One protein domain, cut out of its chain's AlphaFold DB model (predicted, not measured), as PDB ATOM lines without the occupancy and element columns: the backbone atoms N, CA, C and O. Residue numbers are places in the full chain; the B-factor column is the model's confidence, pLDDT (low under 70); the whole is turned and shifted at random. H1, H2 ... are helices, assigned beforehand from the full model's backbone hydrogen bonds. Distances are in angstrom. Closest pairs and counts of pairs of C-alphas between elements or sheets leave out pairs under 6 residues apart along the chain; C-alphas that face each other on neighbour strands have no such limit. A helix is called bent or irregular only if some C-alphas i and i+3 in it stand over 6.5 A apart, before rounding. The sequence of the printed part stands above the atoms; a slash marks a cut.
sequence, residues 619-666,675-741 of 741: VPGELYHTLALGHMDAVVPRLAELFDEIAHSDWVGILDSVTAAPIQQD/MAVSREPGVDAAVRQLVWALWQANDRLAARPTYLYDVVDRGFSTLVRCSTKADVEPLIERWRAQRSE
ATOM      1  N   VAL A 619      35.330  28.141 -53.732       94.31
ATOM      2  CA  VAL A 619      33.871  28.036 -53.899       94.31
ATOM      3  C   VAL A 619      33.168  29.406 -53.868       94.31
ATOM      4  O   VAL A 619      32.334  29.660 -54.740       94.31
ATOM      5  N   PRO A 620      33.481  30.341 -52.942       94.50
ATOM      6  CA  PRO A 620      32.859  31.666 -52.960       94.50
ATOM      7  C   PRO A 620      33.175  32.463 -54.231       94.50
ATOM      8  O   PRO A 620      32.310  33.186 -54.721       94.50
ATOM      9  N   GLY A 621      34.399  32.362 -54.761       94.00
ATOM     10  CA  GLY A 621      34.797  33.032 -56.004       94.00
ATOM     11  C   GLY A 621      34.134  32.427 -57.244       94.00
ATOM     12  O   GLY A 621      33.657  33.156 -58.114       94.00
ATOM     13  N   GLU A 622      34.011  31.101 -57.289       96.69
ATOM     14  CA  GLU A 622      33.307  30.399 -58.363       96.69
ATOM     15  C   GLU A 622      31.832  30.819 -58.416       96.69
ATOM     16  O   GLU A 622      31.335  31.243 -59.463       96.69
ATOM     17  N   LEU A 623      31.138  30.791 -57.272       96.50
ATOM     18  CA  LEU A 623      29.735  31.205 -57.170       96.50
ATOM     19  C   LEU A 623      29.541  32.694 -57.482       96.50
ATOM     20  O   LEU A 623      28.559  33.061 -58.129       96.50
ATOM     21  N   TYR A 624      30.487  33.544 -57.079       95.12
ATOM     22  CA  TYR A 624      30.494  34.971 -57.401       95.12
ATOM     23  C   TYR A 624      30.483  35.217 -58.914       95.12
ATOM     24  O   TYR A 624      29.638  35.955 -59.426       95.12
ATOM     25  N   HIS A 625      31.393  34.580 -59.653       95.75
ATOM     26  CA  HIS A 625      31.470  34.749 -61.105       95.75
ATOM     27  C   HIS A 625      30.333  34.035 -61.841       95.75
ATOM     28  O   HIS A 625      29.829  34.564 -62.829       95.75
ATOM     29  N   THR A 626      29.841  32.916 -61.306       95.62
ATOM     30  CA  THR A 626      28.620  32.252 -61.792       95.62
ATOM     31  C   THR A 626      27.411  33.192 -61.720       95.62
ATOM     32  O   THR A 626      26.638  33.294 -62.676       95.62
ATOM     33  N   LEU A 627      27.264  33.929 -60.610       92.62
ATOM     34  CA  LEU A 627      26.197  34.915 -60.454       92.62
ATOM     35  C   LEU A 627      26.391  36.116 -61.392       92.62
ATOM     36  O   LEU A 627      25.428  36.547 -62.016       92.62
ATOM     37  N   ALA A 628      27.624  36.605 -61.562       91.62
ATOM     38  CA  ALA A 628      27.942  37.688 -62.502       91.62
ATOM     39  C   ALA A 628      27.604  37.334 -63.968       91.62
ATOM     40  O   ALA A 628      27.247  38.206 -64.761       91.62
ATOM     41  N   LEU A 629      27.673  36.049 -64.331       92.62
ATOM     42  CA  LEU A 629      27.239  35.523 -65.631       92.62
ATOM     43  C   LEU A 629      25.707  35.387 -65.759       92.62
ATOM     44  O   LEU A 629      25.209  35.063 -66.832       92.62
ATOM     45  N   GLY A 630      24.946  35.656 -64.693       88.56
ATOM     46  CA  GLY A 630      23.483  35.560 -64.665       88.56
ATOM     47  C   GLY A 630      22.940  34.161 -64.352       88.56
ATOM     48  O   GLY A 630      21.735  33.934 -64.437       88.56
ATOM     49  N   HIS A 631      23.790  33.206 -63.965       90.69
ATOM     50  CA  HIS A 631      23.397  31.811 -63.736       90.69
ATOM     51  C   HIS A 631      22.893  31.560 -62.302       90.69
ATOM     52  O   HIS A 631      23.398  30.697 -61.587       90.69
ATOM     53  N   MET A 632      21.862  32.296 -61.874       88.25
ATOM     54  CA  MET A 632      21.277  32.162 -60.527       88.25
ATOM     55  C   MET A 632      20.808  30.731 -60.215       88.25
ATOM     56  O   MET A 632      20.946  30.272 -59.081       88.25
ATOM     57  N   ASP A 633      20.299  30.010 -61.216       86.75
ATOM     58  CA  ASP A 633      19.827  28.629 -61.059       86.75
ATOM     59  C   ASP A 633      20.944  27.631 -60.729       86.75
ATOM     60  O   ASP A 633      20.660  26.587 -60.153       86.75
ATOM     61  N   ALA A 634      22.206  27.960 -61.028       90.56
ATOM     62  CA  ALA A 634      23.363  27.175 -60.597       90.56
ATOM     63  C   ALA A 634      23.841  27.571 -59.186       90.56
ATOM     64  O   ALA A 634      24.329  26.733 -58.432       90.56
ATOM     65  N   VAL A 635      23.673  28.842 -58.802       93.94
ATOM     66  CA  VAL A 635      24.151  29.380 -57.515       93.94
ATOM     67  C   VAL A 635      23.263  28.960 -56.345       93.94
ATOM     68  O   VAL A 635      23.771  28.600 -55.283       93.94
ATOM     69  N   VAL A 636      21.939  29.013 -56.520       93.25
ATOM     70  CA  VAL A 636      20.977  28.760 -55.434       93.25
ATOM     71  C   VAL A 636      21.101  27.349 -54.849       93.25
ATOM     72  O   VAL A 636      21.253  27.271 -53.629       93.25
ATOM     73  N   PRO A 637      21.094  26.260 -55.648       93.56
ATOM     74  CA  PRO A 637      21.209  24.909 -55.101       93.56
ATOM     75  C   PRO A 637      22.515  24.720 -54.331       93.56
ATOM     76  O   PRO A 637      22.515  24.188 -53.227       93.56
ATOM     77  N   ARG A 638      23.628  25.255 -54.854       95.31
ATOM     78  CA  ARG A 638      24.927  25.127 -54.191       95.31
ATOM     79  C   ARG A 638      24.982  25.871 -52.855       95.31
ATOM     80  O   ARG A 638      25.538  25.358 -51.890       95.31
ATOM     81  N   LEU A 639      24.395  27.068 -52.767       94.81
ATOM     82  CA  LEU A 639      24.282  27.785 -51.491       94.81
ATOM     83  C   LEU A 639      23.329  27.087 -50.510       94.81
ATOM     84  O   LEU A 639      23.577  27.147 -49.306       94.81
ATOM     85  N   ALA A 640      22.264  26.444 -50.994       93.94
ATOM     86  CA  ALA A 640      21.351  25.665 -50.160       93.94
ATOM     87  C   ALA A 640      22.031  24.408 -49.589       93.94
ATOM     88  O   ALA A 640      21.901  24.147 -48.400       93.94
ATOM     89  N   GLU A 641      22.838  23.699 -50.381       94.00
ATOM     90  CA  GLU A 641      23.672  22.588 -49.896       94.00
ATOM     91  C   GLU A 641      24.651  23.053 -48.808       94.00
ATOM     92  O   GLU A 641      24.707  22.483 -47.719       94.00
ATOM     93  N   LEU A 642      25.382  24.146 -49.064       94.06
ATOM     94  CA  LEU A 642      26.348  24.686 -48.106       94.06
ATOM     95  C   LEU A 642      25.689  25.092 -46.782       94.06
ATOM     96  O   LEU A 642      26.310  24.942 -45.735       94.06
ATOM     97  N   PHE A 643      24.444  25.578 -46.803       93.88
ATOM     98  CA  PHE A 643      23.706  25.957 -45.591       93.88
ATOM     99  C   PHE A 643      23.659  24.809 -44.568       93.88
ATOM    100  O   PHE A 643      23.914  25.004 -43.374       93.88
ATOM    101  N   ASP A 644      23.442  23.585 -45.047       90.00
ATOM    102  CA  ASP A 644      23.397  22.388 -44.211       90.00
ATOM    103  C   ASP A 644      24.792  21.806 -43.911       90.00
ATOM    104  O   ASP A 644      24.973  21.154 -42.881       90.00
ATOM    105  N   GLU A 645      25.828  22.136 -44.686       93.12
ATOM    106  CA  GLU A 645      27.192  21.604 -44.515       93.12
ATOM    107  C   GLU A 645      28.087  22.427 -43.568       93.12
ATOM    108  O   GLU A 645      28.805  21.846 -42.754       93.12
ATOM    109  N   ILE A 646      28.041  23.765 -43.623       94.62
ATOM    110  CA  ILE A 646      29.010  24.643 -42.924       94.62
ATOM    111  C   ILE A 646      28.387  25.439 -41.768       94.62
ATOM    112  O   ILE A 646      27.171  25.445 -41.591       94.62
ATOM    113  N   ALA A 647      29.201  26.103 -40.946       94.50
ATOM    114  CA  ALA A 647      28.686  26.982 -39.895       94.50
ATOM    115  C   ALA A 647      27.926  28.174 -40.500       94.50
ATOM    116  O   ALA A 647      28.325  28.717 -41.534       94.50
ATOM    117  N   HIS A 648      26.864  28.638 -39.842       95.31
ATOM    118  CA  HIS A 648      26.057  29.747 -40.359       95.31
ATOM    119  C   HIS A 648      26.852  31.051 -40.497       95.31
ATOM    120  O   HIS A 648      26.543  31.857 -41.372       95.31
ATOM    121  N   SER A 649      27.885  31.264 -39.673       93.06
ATOM    122  CA  SER A 649      28.794  32.409 -39.811       93.06
ATOM    123  C   SER A 649      29.543  32.390 -41.140       93.06
ATOM    124  O   SER A 649      29.603  33.407 -41.831       93.06
ATOM    125  N   ASP A 650      30.067  31.225 -41.518       93.31
ATOM    126  CA  ASP A 650      30.809  31.047 -42.763       93.31
ATOM    127  C   ASP A 650      29.852  31.158 -43.946       93.31
ATOM    128  O   ASP A 650      30.133  31.870 -44.906       93.31
ATOM    129  N   TRP A 651      28.667  30.549 -43.834       96.06
ATOM    130  CA  TRP A 651      27.623  30.639 -44.849       96.06
ATOM    131  C   TRP A 651      27.179  32.079 -45.124       96.06
ATOM    132  O   TRP A 651      27.090  32.476 -46.284       96.06
ATOM    133  N   VAL A 652      26.958  32.888 -44.081       94.19
ATOM    134  CA  VAL A 652      26.653  34.321 -44.234       94.19
ATOM    135  C   VAL A 652      27.798  35.048 -44.938       94.19
ATOM    136  O   VAL A 652      27.544  35.845 -45.841       94.19
ATOM    137  N   GLY A 653      29.050  34.736 -44.590       92.12
ATOM    138  CA  GLY A 653      30.224  35.279 -45.272       92.12
ATOM    139  C   GLY A 653      30.265  34.931 -46.765       92.12
ATOM    140  O   GLY A 653      30.559  35.797 -47.591       92.12
ATOM    141  N   ILE A 654      29.916  33.692 -47.132       94.75
ATOM    142  CA  ILE A 654      29.807  33.266 -48.535       94.75
ATOM    143  C   ILE A 654      28.651  33.995 -49.228       94.75
ATOM    144  O   ILE A 654      28.855  34.520 -50.320       94.75
ATOM    145  N   LEU A 655      27.470  34.088 -48.609       94.50
ATOM    146  CA  LEU A 655      26.318  34.798 -49.172       94.50
ATOM    147  C   LEU A 655      26.647  36.268 -49.464       94.50
ATOM    148  O   LEU A 655      26.368  36.752 -50.562       94.50
ATOM    149  N   ASP A 656      27.251  36.978 -48.509       90.38
ATOM    150  CA  ASP A 656      27.634  38.384 -48.675       90.38
ATOM    151  C   ASP A 656      28.713  38.545 -49.763       90.38
ATOM    152  O   ASP A 656      28.638  39.466 -50.576       90.38
ATOM    153  N   SER A 657      29.676  37.617 -49.832       90.56
ATOM    154  CA  SER A 657      30.696  37.587 -50.886       90.56
ATOM    155  C   SER A 657      30.073  37.379 -52.267       90.56
ATOM    156  O   SER A 657      30.289  38.197 -53.156       90.56
ATOM    157  N   VAL A 658      29.242  36.346 -52.441       93.81
ATOM    158  CA  VAL A 658      28.606  35.977 -53.718       93.81
ATOM    159  C   VAL A 658      27.645  37.059 -54.199       93.81
ATOM    160  O   VAL A 658      27.696  37.459 -55.357       93.81
ATOM    161  N   THR A 659      26.795  37.589 -53.317       90.50
ATOM    162  CA  THR A 659      25.796  38.604 -53.696       90.50
ATOM    163  C   THR A 659      26.409  39.971 -54.003       90.50
ATOM    164  O   THR A 659      25.728  40.822 -54.572       90.50
ATOM    165  N   ALA A 660      27.695  40.188 -53.700       87.94
ATOM    166  CA  ALA A 660      28.461  41.343 -54.169       87.94
ATOM    167  C   ALA A 660      28.863  41.255 -55.659       87.94
ATOM    168  O   ALA A 660      29.567  42.143 -56.157       87.94
ATOM    169  N   ALA A 661      28.465  40.189 -56.369       89.62
ATOM    170  CA  ALA A 661      28.671  40.045 -57.808       89.62
ATOM    171  C   ALA A 661      28.028  41.202 -58.589       89.62
ATOM    172  O   ALA A 661      26.947  41.674 -58.224       89.62
ATOM    173  N   PRO A 662      28.667  41.686 -59.665       88.38
ATOM    174  CA  PRO A 662      28.125  42.785 -60.445       88.38
ATOM    175  C   PRO A 662      26.987  42.315 -61.367       88.38
ATOM    176  O   PRO A 662      26.920  41.143 -61.731       88.38
ATOM    177  N   ILE A 663      26.097  43.240 -61.745       80.31
ATOM    178  CA  ILE A 663      24.967  42.996 -62.658       80.31
ATOM    179  C   ILE A 663      25.280  43.618 -64.022       80.31
ATOM    180  O   ILE A 663      25.707  44.772 -64.094       80.31
ATOM    181  N   GLN A 664      25.062  42.870 -65.107       79.06
ATOM    182  CA  GLN A 664      25.152  43.395 -66.473       79.06
ATOM    183  C   GLN A 664      23.832  44.107 -66.832       79.06
ATOM    184  O   GLN A 664      22.768  43.506 -66.702       79.06
ATOM    185  N   GLN A 665      23.893  45.371 -67.282       61.97
ATOM    186  CA  GLN A 665      22.744  46.303 -67.364       61.97
ATOM    187  C   GLN A 665      21.564  45.879 -68.275       61.97
ATOM    188  O   GLN A 665      20.516  46.513 -68.204       61.97
ATOM    189  N   ASP A 666      21.689  44.790 -69.039       53.72
ATOM    190  CA  ASP A 666      20.654  44.259 -69.942       53.72
ATOM    191  C   ASP A 666      20.136  42.863 -69.551       53.72
ATOM    192  O   ASP A 666      19.364  42.252 -70.295       53.72
ATOM    193  N   MET A 675       8.796  35.267 -58.997       53.19
ATOM    194  CA  MET A 675       9.138  34.979 -57.595       53.19
ATOM    195  C   MET A 675       7.905  34.762 -56.706       53.19
ATOM    196  O   MET A 675       8.001  34.094 -55.677       53.19
ATOM    197  N   ALA A 676       6.741  35.282 -57.106       44.97
ATOM    198  CA  ALA A 676       5.473  35.139 -56.387       44.97
ATOM    199  C   ALA A 676       4.881  33.709 -56.420       44.97
ATOM    200  O   ALA A 676       3.875  33.453 -55.753       44.97
ATOM    201  N   VAL A 677       5.483  32.778 -57.172       43.44
ATOM    202  CA  VAL A 677       4.876  31.468 -57.476       43.44
ATOM    203  C   VAL A 677       5.332  30.332 -56.547       43.44
ATOM    204  O   VAL A 677       4.541  29.420 -56.311       43.44
ATOM    205  N   SER A 678       6.504  30.395 -55.904       47.34
ATOM    206  CA  SER A 678       6.860  29.397 -54.874       47.34
ATOM    207  C   SER A 678       6.408  29.845 -53.487       47.34
ATOM    208  O   SER A 678       7.132  30.512 -52.752       47.34
ATOM    209  N   ARG A 679       5.178  29.461 -53.128       51.88
ATOM    210  CA  ARG A 679       4.635  29.553 -51.760       51.88
ATOM    211  C   ARG A 679       5.119  28.431 -50.835       51.88
ATOM    212  O   ARG A 679       4.740  28.429 -49.666       51.88
ATOM    213  N   GLU A 680       5.905  27.481 -51.335       54.94
ATOM    214  CA  GLU A 680       6.420  26.387 -50.515       54.94
ATOM    215  C   GLU A 680       7.617  26.860 -49.671       54.94
ATOM    216  O   GLU A 680       8.615  27.328 -50.228       54.94
ATOM    217  N   PRO A 681       7.523  26.800 -48.330       64.44
ATOM    218  CA  PRO A 681       8.624  27.159 -47.449       64.44
ATOM    219  C   PRO A 681       9.726  26.094 -47.526       64.44
ATOM    220  O   PRO A 681       9.465  24.910 -47.332       64.44
ATOM    221  N   GLY A 682      10.961  26.521 -47.777       83.25
ATOM    222  CA  GLY A 682      12.130  25.645 -47.838       83.25
ATOM    223  C   GLY A 682      13.426  26.444 -47.950       83.25
ATOM    224  O   GLY A 682      13.394  27.637 -48.269       83.25
ATOM    225  N   VAL A 683      14.556  25.785 -47.682       88.12
ATOM    226  CA  VAL A 683      15.891  26.407 -47.712       88.12
ATOM    227  C   VAL A 683      16.174  26.996 -49.097       88.12
ATOM    228  O   VAL A 683      16.429  28.192 -49.186       88.12
ATOM    229  N   ASP A 684      15.989  26.242 -50.187       87.88
ATOM    230  CA  ASP A 684      16.187  26.730 -51.563       87.88
ATOM    231  C   ASP A 684      15.377  27.986 -51.907       87.88
ATOM    232  O   ASP A 684      15.896  28.939 -52.495       87.88
ATOM    233  N   ALA A 685      14.097  28.018 -51.526       85.81
ATOM    234  CA  ALA A 685      13.230  29.163 -51.786       85.81
ATOM    235  C   ALA A 685      13.702  30.406 -51.015       85.81
ATOM    236  O   ALA A 685      13.717  31.510 -51.566       85.81
ATOM    237  N   ALA A 686      14.131  30.226 -49.763       89.50
ATOM    238  CA  ALA A 686      14.671  31.297 -48.937       89.50
ATOM    239  C   ALA A 686      16.025  31.804 -49.464       89.50
ATOM    240  O   ALA A 686      16.220  33.015 -49.578       89.50
ATOM    241  N   VAL A 687      16.926  30.900 -49.858       91.81
ATOM    242  CA  VAL A 687      18.223  31.242 -50.461       91.81
ATOM    243  C   VAL A 687      18.025  31.996 -51.773       91.81
ATOM    244  O   VAL A 687      18.632  33.046 -51.957       91.81
ATOM    245  N   ARG A 688      17.120  31.550 -52.653       90.38
ATOM    246  CA  ARG A 688      16.798  32.261 -53.902       90.38
ATOM    247  C   ARG A 688      16.313  33.688 -53.651       90.38
ATOM    248  O   ARG A 688      16.767  34.612 -54.321       90.38
ATOM    249  N   GLN A 689      15.413  33.873 -52.682       87.12
ATOM    250  CA  GLN A 689      14.917  35.199 -52.293       87.12
ATOM    251  C   GLN A 689      16.044  36.102 -51.784       87.12
ATOM    252  O   GLN A 689      16.106  37.270 -52.167       87.12
ATOM    253  N   LEU A 690      16.941  35.563 -50.952       89.62
ATOM    254  CA  LEU A 690      18.083  36.304 -50.421       89.62
ATOM    255  C   LEU A 690      19.087  36.666 -51.510       89.62
ATOM    256  O   LEU A 690      19.455  37.832 -51.604       89.62
ATOM    257  N   VAL A 691      19.488  35.706 -52.349       91.00
ATOM    258  CA  VAL A 691      20.424  35.941 -53.455       91.00
ATOM    259  C   VAL A 691      19.881  37.028 -54.370       91.00
ATOM    260  O   VAL A 691      20.572  38.011 -54.609       91.00
ATOM    261  N   TRP A 692      18.625  36.916 -54.807       86.81
ATOM    262  CA  TRP A 692      18.003  37.933 -55.652       86.81
ATOM    263  C   TRP A 692      17.942  39.299 -54.959       86.81
ATOM    264  O   TRP A 692      18.410  40.292 -55.509       86.81
ATOM    265  N   ALA A 693      17.408  39.372 -53.738       83.56
ATOM    266  CA  ALA A 693      17.190  40.658 -53.084       83.56
ATOM    267  C   ALA A 693      18.500  41.365 -52.703       83.56
ATOM    268  O   ALA A 693      18.589  42.586 -52.836       83.56
ATOM    269  N   LEU A 694      19.515  40.621 -52.254       85.50
ATOM    270  CA  LEU A 694      20.829  41.168 -51.912       85.50
ATOM    271  C   LEU A 694      21.625  41.559 -53.161       85.50
ATOM    272  O   LEU A 694      22.233  42.628 -53.168       85.50
ATOM    273  N   TRP A 695      21.565  40.761 -54.230       85.19
ATOM    274  CA  TRP A 695      22.209  41.086 -55.503       85.19
ATOM    275  C   TRP A 695      21.632  42.380 -56.098       85.19
ATOM    276  O   TRP A 695      22.374  43.319 -56.384       85.19
ATOM    277  N   GLN A 696      20.300  42.511 -56.110       78.19
ATOM    278  CA  GLN A 696      19.617  43.749 -56.506       78.19
ATOM    279  C   GLN A 696      19.944  44.929 -55.579       78.19
ATOM    280  O   GLN A 696      20.099  46.059 -56.035       78.19
ATOM    281  N   ALA A 697      20.066  44.700 -54.268       72.75
ATOM    282  CA  ALA A 697      20.431  45.752 -53.320       72.75
ATOM    283  C   ALA A 697      21.883  46.247 -53.488       72.75
ATOM    284  O   ALA A 697      22.210  47.364 -53.048       72.75
ATOM    285  N   ASN A 698      22.744  45.438 -54.114       71.88
ATOM    286  CA  ASN A 698      24.118  45.790 -54.457       71.88
ATOM    287  C   ASN A 698      24.220  46.580 -55.775       71.88
ATOM    288  O   ASN A 698      25.092  47.455 -55.878       71.88
ATOM    289  N   ASP A 699      23.276  46.412 -56.710       64.12
ATOM    290  CA  ASP A 699      23.110  47.296 -57.872       64.12
ATOM    291  C   ASP A 699      22.330  48.577 -57.519       64.12
ATOM    292  O   ASP A 699      21.139  48.765 -57.773       64.12
ATOM    293  N   ARG A 700      23.041  49.507 -56.879       55.53
ATOM    294  CA  ARG A 700      22.478  50.748 -56.315       55.53
ATOM    295  C   ARG A 700      22.115  51.824 -57.355       55.53
ATOM    296  O   ARG A 700      21.913  52.975 -56.970       55.53
ATOM    297  N   LEU A 701      22.056  51.484 -58.645       46.53
ATOM    298  CA  LEU A 701      21.483  52.342 -59.691       46.53
ATOM    299  C   LEU A 701      19.950  52.292 -59.703       46.53
ATOM    300  O   LEU A 701      19.307  53.276 -60.069       46.53
ATOM    301  N   ALA A 702      19.362  51.188 -59.239       43.22
ATOM    302  CA  ALA A 702      17.939  51.108 -58.965       43.22
ATOM    303  C   ALA A 702      17.667  51.729 -57.587       43.22
ATOM    304  O   ALA A 702      18.235  51.311 -56.575       43.22
ATOM    305  N   ALA A 703      16.817  52.758 -57.523       42.69
ATOM    306  CA  ALA A 703      16.352  53.316 -56.255       42.69
ATOM    307  C   ALA A 703      15.870  52.170 -55.355       42.69
ATOM    308  O   ALA A 703      14.939  51.485 -55.761       42.69
ATOM    309  N   ARG A 704      16.510  51.948 -54.190       55.25
ATOM    310  CA  ARG A 704      16.197  50.832 -53.274       55.25
ATOM    311  C   ARG A 704      14.691  50.776 -53.032       55.25
ATOM    312  O   ARG A 704      14.179  51.602 -52.268       55.25
ATOM    313  N   PRO A 705      13.971  49.824 -53.628       57.28
ATOM    314  CA  PRO A 705      12.560  49.723 -53.362       57.28
ATOM    315  C   PRO A 705      12.397  49.186 -51.945       57.28
ATOM    316  O   PRO A 705      13.057  48.219 -51.560       57.28
ATOM    317  N   THR A 706      11.516  49.796 -51.158       60.78
ATOM    318  CA  THR A 706      11.261  49.394 -49.765       60.78
ATOM    319  C   THR A 706      10.892  47.906 -49.661       60.78
ATOM    320  O   THR A 706      11.232  47.263 -48.675       60.78
ATOM    321  N   TYR A 707      10.313  47.331 -50.725       67.62
ATOM    322  CA  TYR A 707       9.950  45.916 -50.802       67.62
ATOM    323  C   TYR A 707      11.147  44.948 -50.722       67.62
ATOM    324  O   TYR A 707      10.954  43.800 -50.327       67.62
ATOM    325  N   LEU A 708      12.374  45.357 -51.091       73.06
ATOM    326  CA  LEU A 708      13.547  44.471 -51.014       73.06
ATOM    327  C   LEU A 708      13.866  44.098 -49.563       73.06
ATOM    328  O   LEU A 708      14.271  42.968 -49.297       73.06
ATOM    329  N   TYR A 709      13.630  45.014 -48.621       74.75
ATOM    330  CA  TYR A 709      13.807  44.737 -47.198       74.75
ATOM    331  C   TYR A 709      12.845  43.653 -46.719       74.75
ATOM    332  O   TYR A 709      13.277  42.746 -46.016       74.75
ATOM    333  N   ASP A 710      11.588  43.684 -47.162       78.38
ATOM    334  CA  ASP A 710      10.599  42.667 -46.797       78.38
ATOM    335  C   ASP A 710      10.962  41.283 -47.356       78.38
ATOM    336  O   ASP A 710      10.678  40.263 -46.730       78.38
ATOM    337  N   VAL A 711      11.585  41.226 -48.539       82.38
ATOM    338  CA  VAL A 711      12.066  39.965 -49.128       82.38
ATOM    339  C   VAL A 711      13.233  39.408 -48.320       82.38
ATOM    340  O   VAL A 711      13.225  38.226 -47.982       82.38
ATOM    341  N   VAL A 712      14.202  40.253 -47.955       84.38
ATOM    342  CA  VAL A 712      15.340  39.820 -47.135       84.38
ATOM    343  C   VAL A 712      14.894  39.392 -45.734       84.38
ATOM    344  O   VAL A 712      15.364  38.378 -45.220       84.38
ATOM    345  N   ASP A 713      13.930  40.106 -45.149       84.38
ATOM    346  CA  ASP A 713      13.320  39.778 -43.859       84.38
ATOM    347  C   ASP A 713      12.688  38.379 -43.866       84.38
ATOM    348  O   ASP A 713      12.976  37.547 -43.002       84.38
ATOM    349  N   ARG A 714      11.875  38.087 -44.891       84.81
ATOM    350  CA  ARG A 714      11.259  36.767 -45.073       84.81
ATOM    351  C   ARG A 714      12.294  35.673 -45.315       84.81
ATOM    352  O   ARG A 714      12.153  34.593 -44.741       84.81
ATOM    353  N   GLY A 715      13.321  35.952 -46.116       87.75
ATOM    354  CA  GLY A 715      14.396  35.010 -46.419       87.75
ATOM    355  C   GLY A 715      15.131  34.552 -45.158       87.75
ATOM    356  O   GLY A 715      15.128  33.364 -44.841       87.75
ATOM    357  N   PHE A 716      15.675  35.492 -44.374       90.62
ATOM    358  CA  PHE A 716      16.368  35.153 -43.125       90.62
ATOM    359  C   PHE A 716      15.431  34.523 -42.089       90.62
ATOM    360  O   PHE A 716      15.811  33.547 -41.444       90.62
ATOM    361  N   SER A 717      14.189  35.010 -41.954       88.00
ATOM    362  CA  SER A 717      13.220  34.400 -41.032       88.00
ATOM    363  C   SER A 717      12.908  32.945 -41.395       88.00
ATOM    364  O   SER A 717      12.740  32.114 -40.502       88.00
ATOM    365  N   THR A 718      12.855  32.624 -42.690       89.12
ATOM    366  CA  THR A 718      12.629  31.255 -43.168       89.12
ATOM    367  C   THR A 718      13.840  30.372 -42.884       89.12
ATOM    368  O   THR A 718      13.666  29.299 -42.314       89.12
ATOM    369  N   LEU A 719      15.063  30.839 -43.165       90.94
ATOM    370  CA  LEU A 719      16.284  30.083 -42.857       90.94
ATOM    371  C   LEU A 719      16.433  29.781 -41.363       90.94
ATOM    372  O   LEU A 719      16.733  28.650 -41.003       90.94
ATOM    373  N   VAL A 720      16.141  30.746 -40.485       90.50
ATOM    374  CA  VAL A 720      16.179  30.525 -39.027       90.50
ATOM    375  C   VAL A 720      15.179  29.446 -38.589       90.50
ATOM    376  O   VAL A 720      15.471  28.686 -37.673       90.50
ATOM    377  N   ARG A 721      14.009  29.350 -39.236       89.38
ATOM    378  CA  ARG A 721      13.004  28.311 -38.934       89.38
ATOM    379  C   ARG A 721      13.354  26.945 -39.521       89.38
ATOM    380  O   ARG A 721      12.967  25.936 -38.941       89.38
ATOM    381  N   CYS A 722      14.004  26.922 -40.682       88.69
ATOM    382  CA  CYS A 722      14.376  25.697 -41.388       88.69
ATOM    383  C   CYS A 722      15.702  25.103 -40.893       88.69
ATOM    384  O   CYS A 722      15.947  23.922 -41.118       88.69
ATOM    385  N   SER A 723      16.541  25.899 -40.228       88.69
ATOM    386  CA  SER A 723      17.827  25.453 -39.702       88.69
ATOM    387  C   SER A 723      17.667  24.337 -38.669       88.69
ATOM    388  O   SER A 723      16.893  24.443 -37.718       88.69
ATOM    389  N   THR A 724      18.432  23.263 -38.851       86.94
ATOM    390  CA  THR A 724      18.508  22.132 -37.915       86.94
ATOM    391  C   THR A 724      19.676  22.257 -36.931       86.94
ATOM    392  O   THR A 724      19.768  21.471 -35.985       86.94
ATOM    393  N   LYS A 725      20.562  23.245 -37.121       88.50
ATOM    394  CA  LYS A 725      21.738  23.475 -36.272       88.50
ATOM    395  C   LYS A 725      21.438  24.527 -35.202       88.50
ATOM    396  O   LYS A 725      20.563  25.373 -35.352       88.50
ATOM    397  N   ALA A 726      22.186  24.482 -34.101       86.38
ATOM    398  CA  ALA A 726      21.991  25.387 -32.966       86.38
ATOM    399  C   ALA A 726      22.619  26.786 -33.160       86.38
ATOM    400  O   ALA A 726      22.314  27.703 -32.400       86.38
ATOM    401  N   ASP A 727      23.489  26.971 -34.154       92.75
ATOM    402  CA  ASP A 727      24.266  28.190 -34.408       92.75
ATOM    403  C   ASP A 727      23.511  29.206 -35.282       92.75
ATOM    404  O   ASP A 727      24.049  29.734 -36.245       92.75
ATOM    405  N   VAL A 728      22.253  29.512 -34.954       91.31
ATOM    406  CA  VAL A 728      21.422  30.453 -35.738       91.31
ATOM    407  C   VAL A 728      21.731  31.936 -35.482       91.31
ATOM    408  O   VAL A 728      21.257  32.797 -36.224       91.31
ATOM    409  N   GLU A 729      22.514  32.264 -34.448       92.12
ATOM    410  CA  GLU A 729      22.788  33.660 -34.066       92.12
ATOM    411  C   GLU A 729      23.437  34.494 -35.190       92.12
ATOM    412  O   GLU A 729      22.957  35.603 -35.416       92.12
ATOM    413  N   PRO A 730      24.409  33.993 -35.985       91.94
ATOM    414  CA  PRO A 730      24.959  34.742 -37.118       91.94
ATOM    415  C   PRO A 730      23.902  35.165 -38.155       91.94
ATOM    416  O   PRO A 730      23.975  36.268 -38.699       91.94
ATOM    417  N   LEU A 731      22.876  34.333 -38.395       89.38
ATOM    418  CA  LEU A 731      21.752  34.692 -39.272       89.38
ATOM    419  C   LEU A 731      20.941  35.850 -38.679       89.38
ATOM    420  O   LEU A 731      20.546  36.772 -39.393       89.38
ATOM    421  N   ILE A 732      20.702  35.816 -37.365       87.44
ATOM    422  CA  ILE A 732      19.949  36.845 -36.640       87.44
ATOM    423  C   ILE A 732      20.739  38.157 -36.573       87.44
ATOM    424  O   ILE A 732      20.163  39.228 -36.765       87.44
ATOM    425  N   GLU A 733      22.045  38.104 -36.323       88.50
ATOM    426  CA  GLU A 733      22.923  39.276 -36.302       88.50
ATOM    427  C   GLU A 733      22.954  39.969 -37.663       88.50
ATOM    428  O   GLU A 733      22.698  41.176 -37.751       88.50
ATOM    429  N   ARG A 734      23.166  39.202 -38.741       85.50
ATOM    430  CA  ARG A 734      23.144  39.731 -40.109       85.50
ATOM    431  C   ARG A 734      21.779  40.307 -40.485       85.50
ATOM    432  O   ARG A 734      21.714  41.349 -41.146       85.50
ATOM    433  N   TRP A 735      20.700  39.668 -40.034       83.00
ATOM    434  CA  TRP A 735      19.329  40.146 -40.202       83.00
ATOM    435  C   TRP A 735      19.083  41.479 -39.472       83.00
ATOM    436  O   TRP A 735      18.506  42.407 -40.047       83.00
ATOM    437  N   ARG A 736      19.569  41.628 -38.231       80.62
ATOM    438  CA  ARG A 736      19.456  42.872 -37.444       80.62
ATOM    439  C   ARG A 736      20.273  44.016 -38.042       80.62
ATOM    440  O   ARG A 736      19.766  45.137 -38.103       80.62
ATOM    441  N   ALA A 737      21.497  43.746 -38.500       73.88
ATOM    442  CA  ALA A 737      22.381  44.753 -39.089       73.88
ATOM    443  C   ALA A 737      21.699  45.498 -40.250       73.88
ATOM    444  O   ALA A 737      21.742  46.728 -40.319       73.88
ATOM    445  N   GLN A 738      20.948  44.777 -41.084       68.25
ATOM    446  CA  GLN A 738      20.265  45.334 -42.251       68.25
ATOM    447  C   GLN A 738      19.106  46.288 -41.925       68.25
ATOM    448  O   GLN A 738      18.788  47.155 -42.735       68.25
ATOM    449  N   ARG A 739      18.480  46.164 -40.747       63.06
ATOM    450  CA  ARG A 739      17.426  47.088 -40.282       63.06
ATOM    451  C   ARG A 739      17.980  48.399 -39.715       63.06
ATOM    452  O   ARG A 739      17.219  49.344 -39.528       63.06
ATOM    453  N   SER A 740      19.277  48.442 -39.402       49.47
ATOM    454  CA  SER A 740      19.942  49.615 -38.816       49.47
ATOM    455  C   SER A 740      20.570  50.566 -39.850       49.47
ATOM    456  O   SER A 740      20.909  51.698 -39.499       49.47
ATOM    457  N   GLU A 741      20.691  50.127 -41.111       47.91
ATOM    458  CA  GLU A 741      21.227  50.880 -42.264       47.91
ATOM    459  C   GLU A 741      20.160  51.619 -43.077       47.91
ATOM    460  O   GLU A 741      20.432  52.782 -43.488       47.91
TER     461      GLU A 741
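What this domain is: This is residues 619 to 666 and 675 to 741 of the 741 residues of the protein "AAA domain-containing protein" of Actinocrispum wychmicini (UniProt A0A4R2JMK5). Two sets of three helices pack on each other, crossed: H1, H2 and H3 make a small bundle, and H4, H5 and H6 fold back and forth over one side of it. H4 lies nearest the middle, packing on H2 and H3 on one side and on H5 on another, while H6 reaches back to H3. The printed part has 115 residues with six named helices, H1 to H6 in order, and no named strand; the class is all helix. It is compact, with a radius of gyration of the C-alphas of 13.3 A and spans of 41 by 30 by 28 A.

Where its parts are: H1, residues 619 to 628, begins at C-alpha 619 (33.871, 28.036, -53.899) and is 14.2 A long. H2, residues 632 to 645, is 20.1 A long; it is neither bent nor irregular, but only just: C-alphas 634 and 637 are 6.3 A apart. H3, residues 648 to 659, is 16.0 A long. H4, residues 683 to 698, begins at (15.891, 26.407, -47.712) and is 22.1 A long. H5, residues 707 to 722, is 22.7 A long. H6, residues 729 to 740, is 16.9 A long and ends at C-alpha 740 (19.942, 49.615, -38.816).

How they stand to each other: H1, H2 and H3 form an up and down bundle, each running against the one before it. H1 and H2 are a hairpin at a shallow tilt of 24 degrees; their closest C-alphas, Leu 623 and Val 635, are 5.9 A apart, and H2 touches H1 with residues 632 to 635 alone. H2 and H3 are a hairpin at 13 degrees, closest at the C-alphas of Phe 643 and Trp 651, 6.1 A. H3 is the hub, touching four helices. H4 touches H2 at a steep tilt of 60 degrees, with the C-alphas of Ala 640 and Asp 684 closest at 5.5 A. H4 touches H3 at a steep tilt of 49 degrees, closest at the C-alphas of Thr 659 and Trp 695, 4.7 A. H4 and H5 are a hairpin at 31 degrees, closest at the C-alphas of Ala 686 and Gly 715, 4.5 A. H5 and H6 are a hairpin at 15 degrees, closest at the C-alphas of Phe 716 and Trp 735, 6.5 A. H6 touches H3 at a steep tilt of 46 degrees, closest at the C-alphas of Ser 649 and Pro 730, 5.2 A. H4 and H6 are apart. Each O i to N i+4 pair is within hydrogen-bond range in H1, H3, H4 and H5, against 7 of 10 in H2 and 5 of 8 in H6.

The domain as a whole: The C-alphas farthest apart, those of Asp 666 and Ala 726, are 41.5 A apart. Residues 667 to 674 are not printed, and C-alphas 666 and 675 across this cut are 19.3 A apart. Of the links that are printed whole, no link is long. The mean pLDDT of the printed part is 82.4; residues 665 to 666, 675 to 681, 699 to 707 and 738 to 741 are under 70.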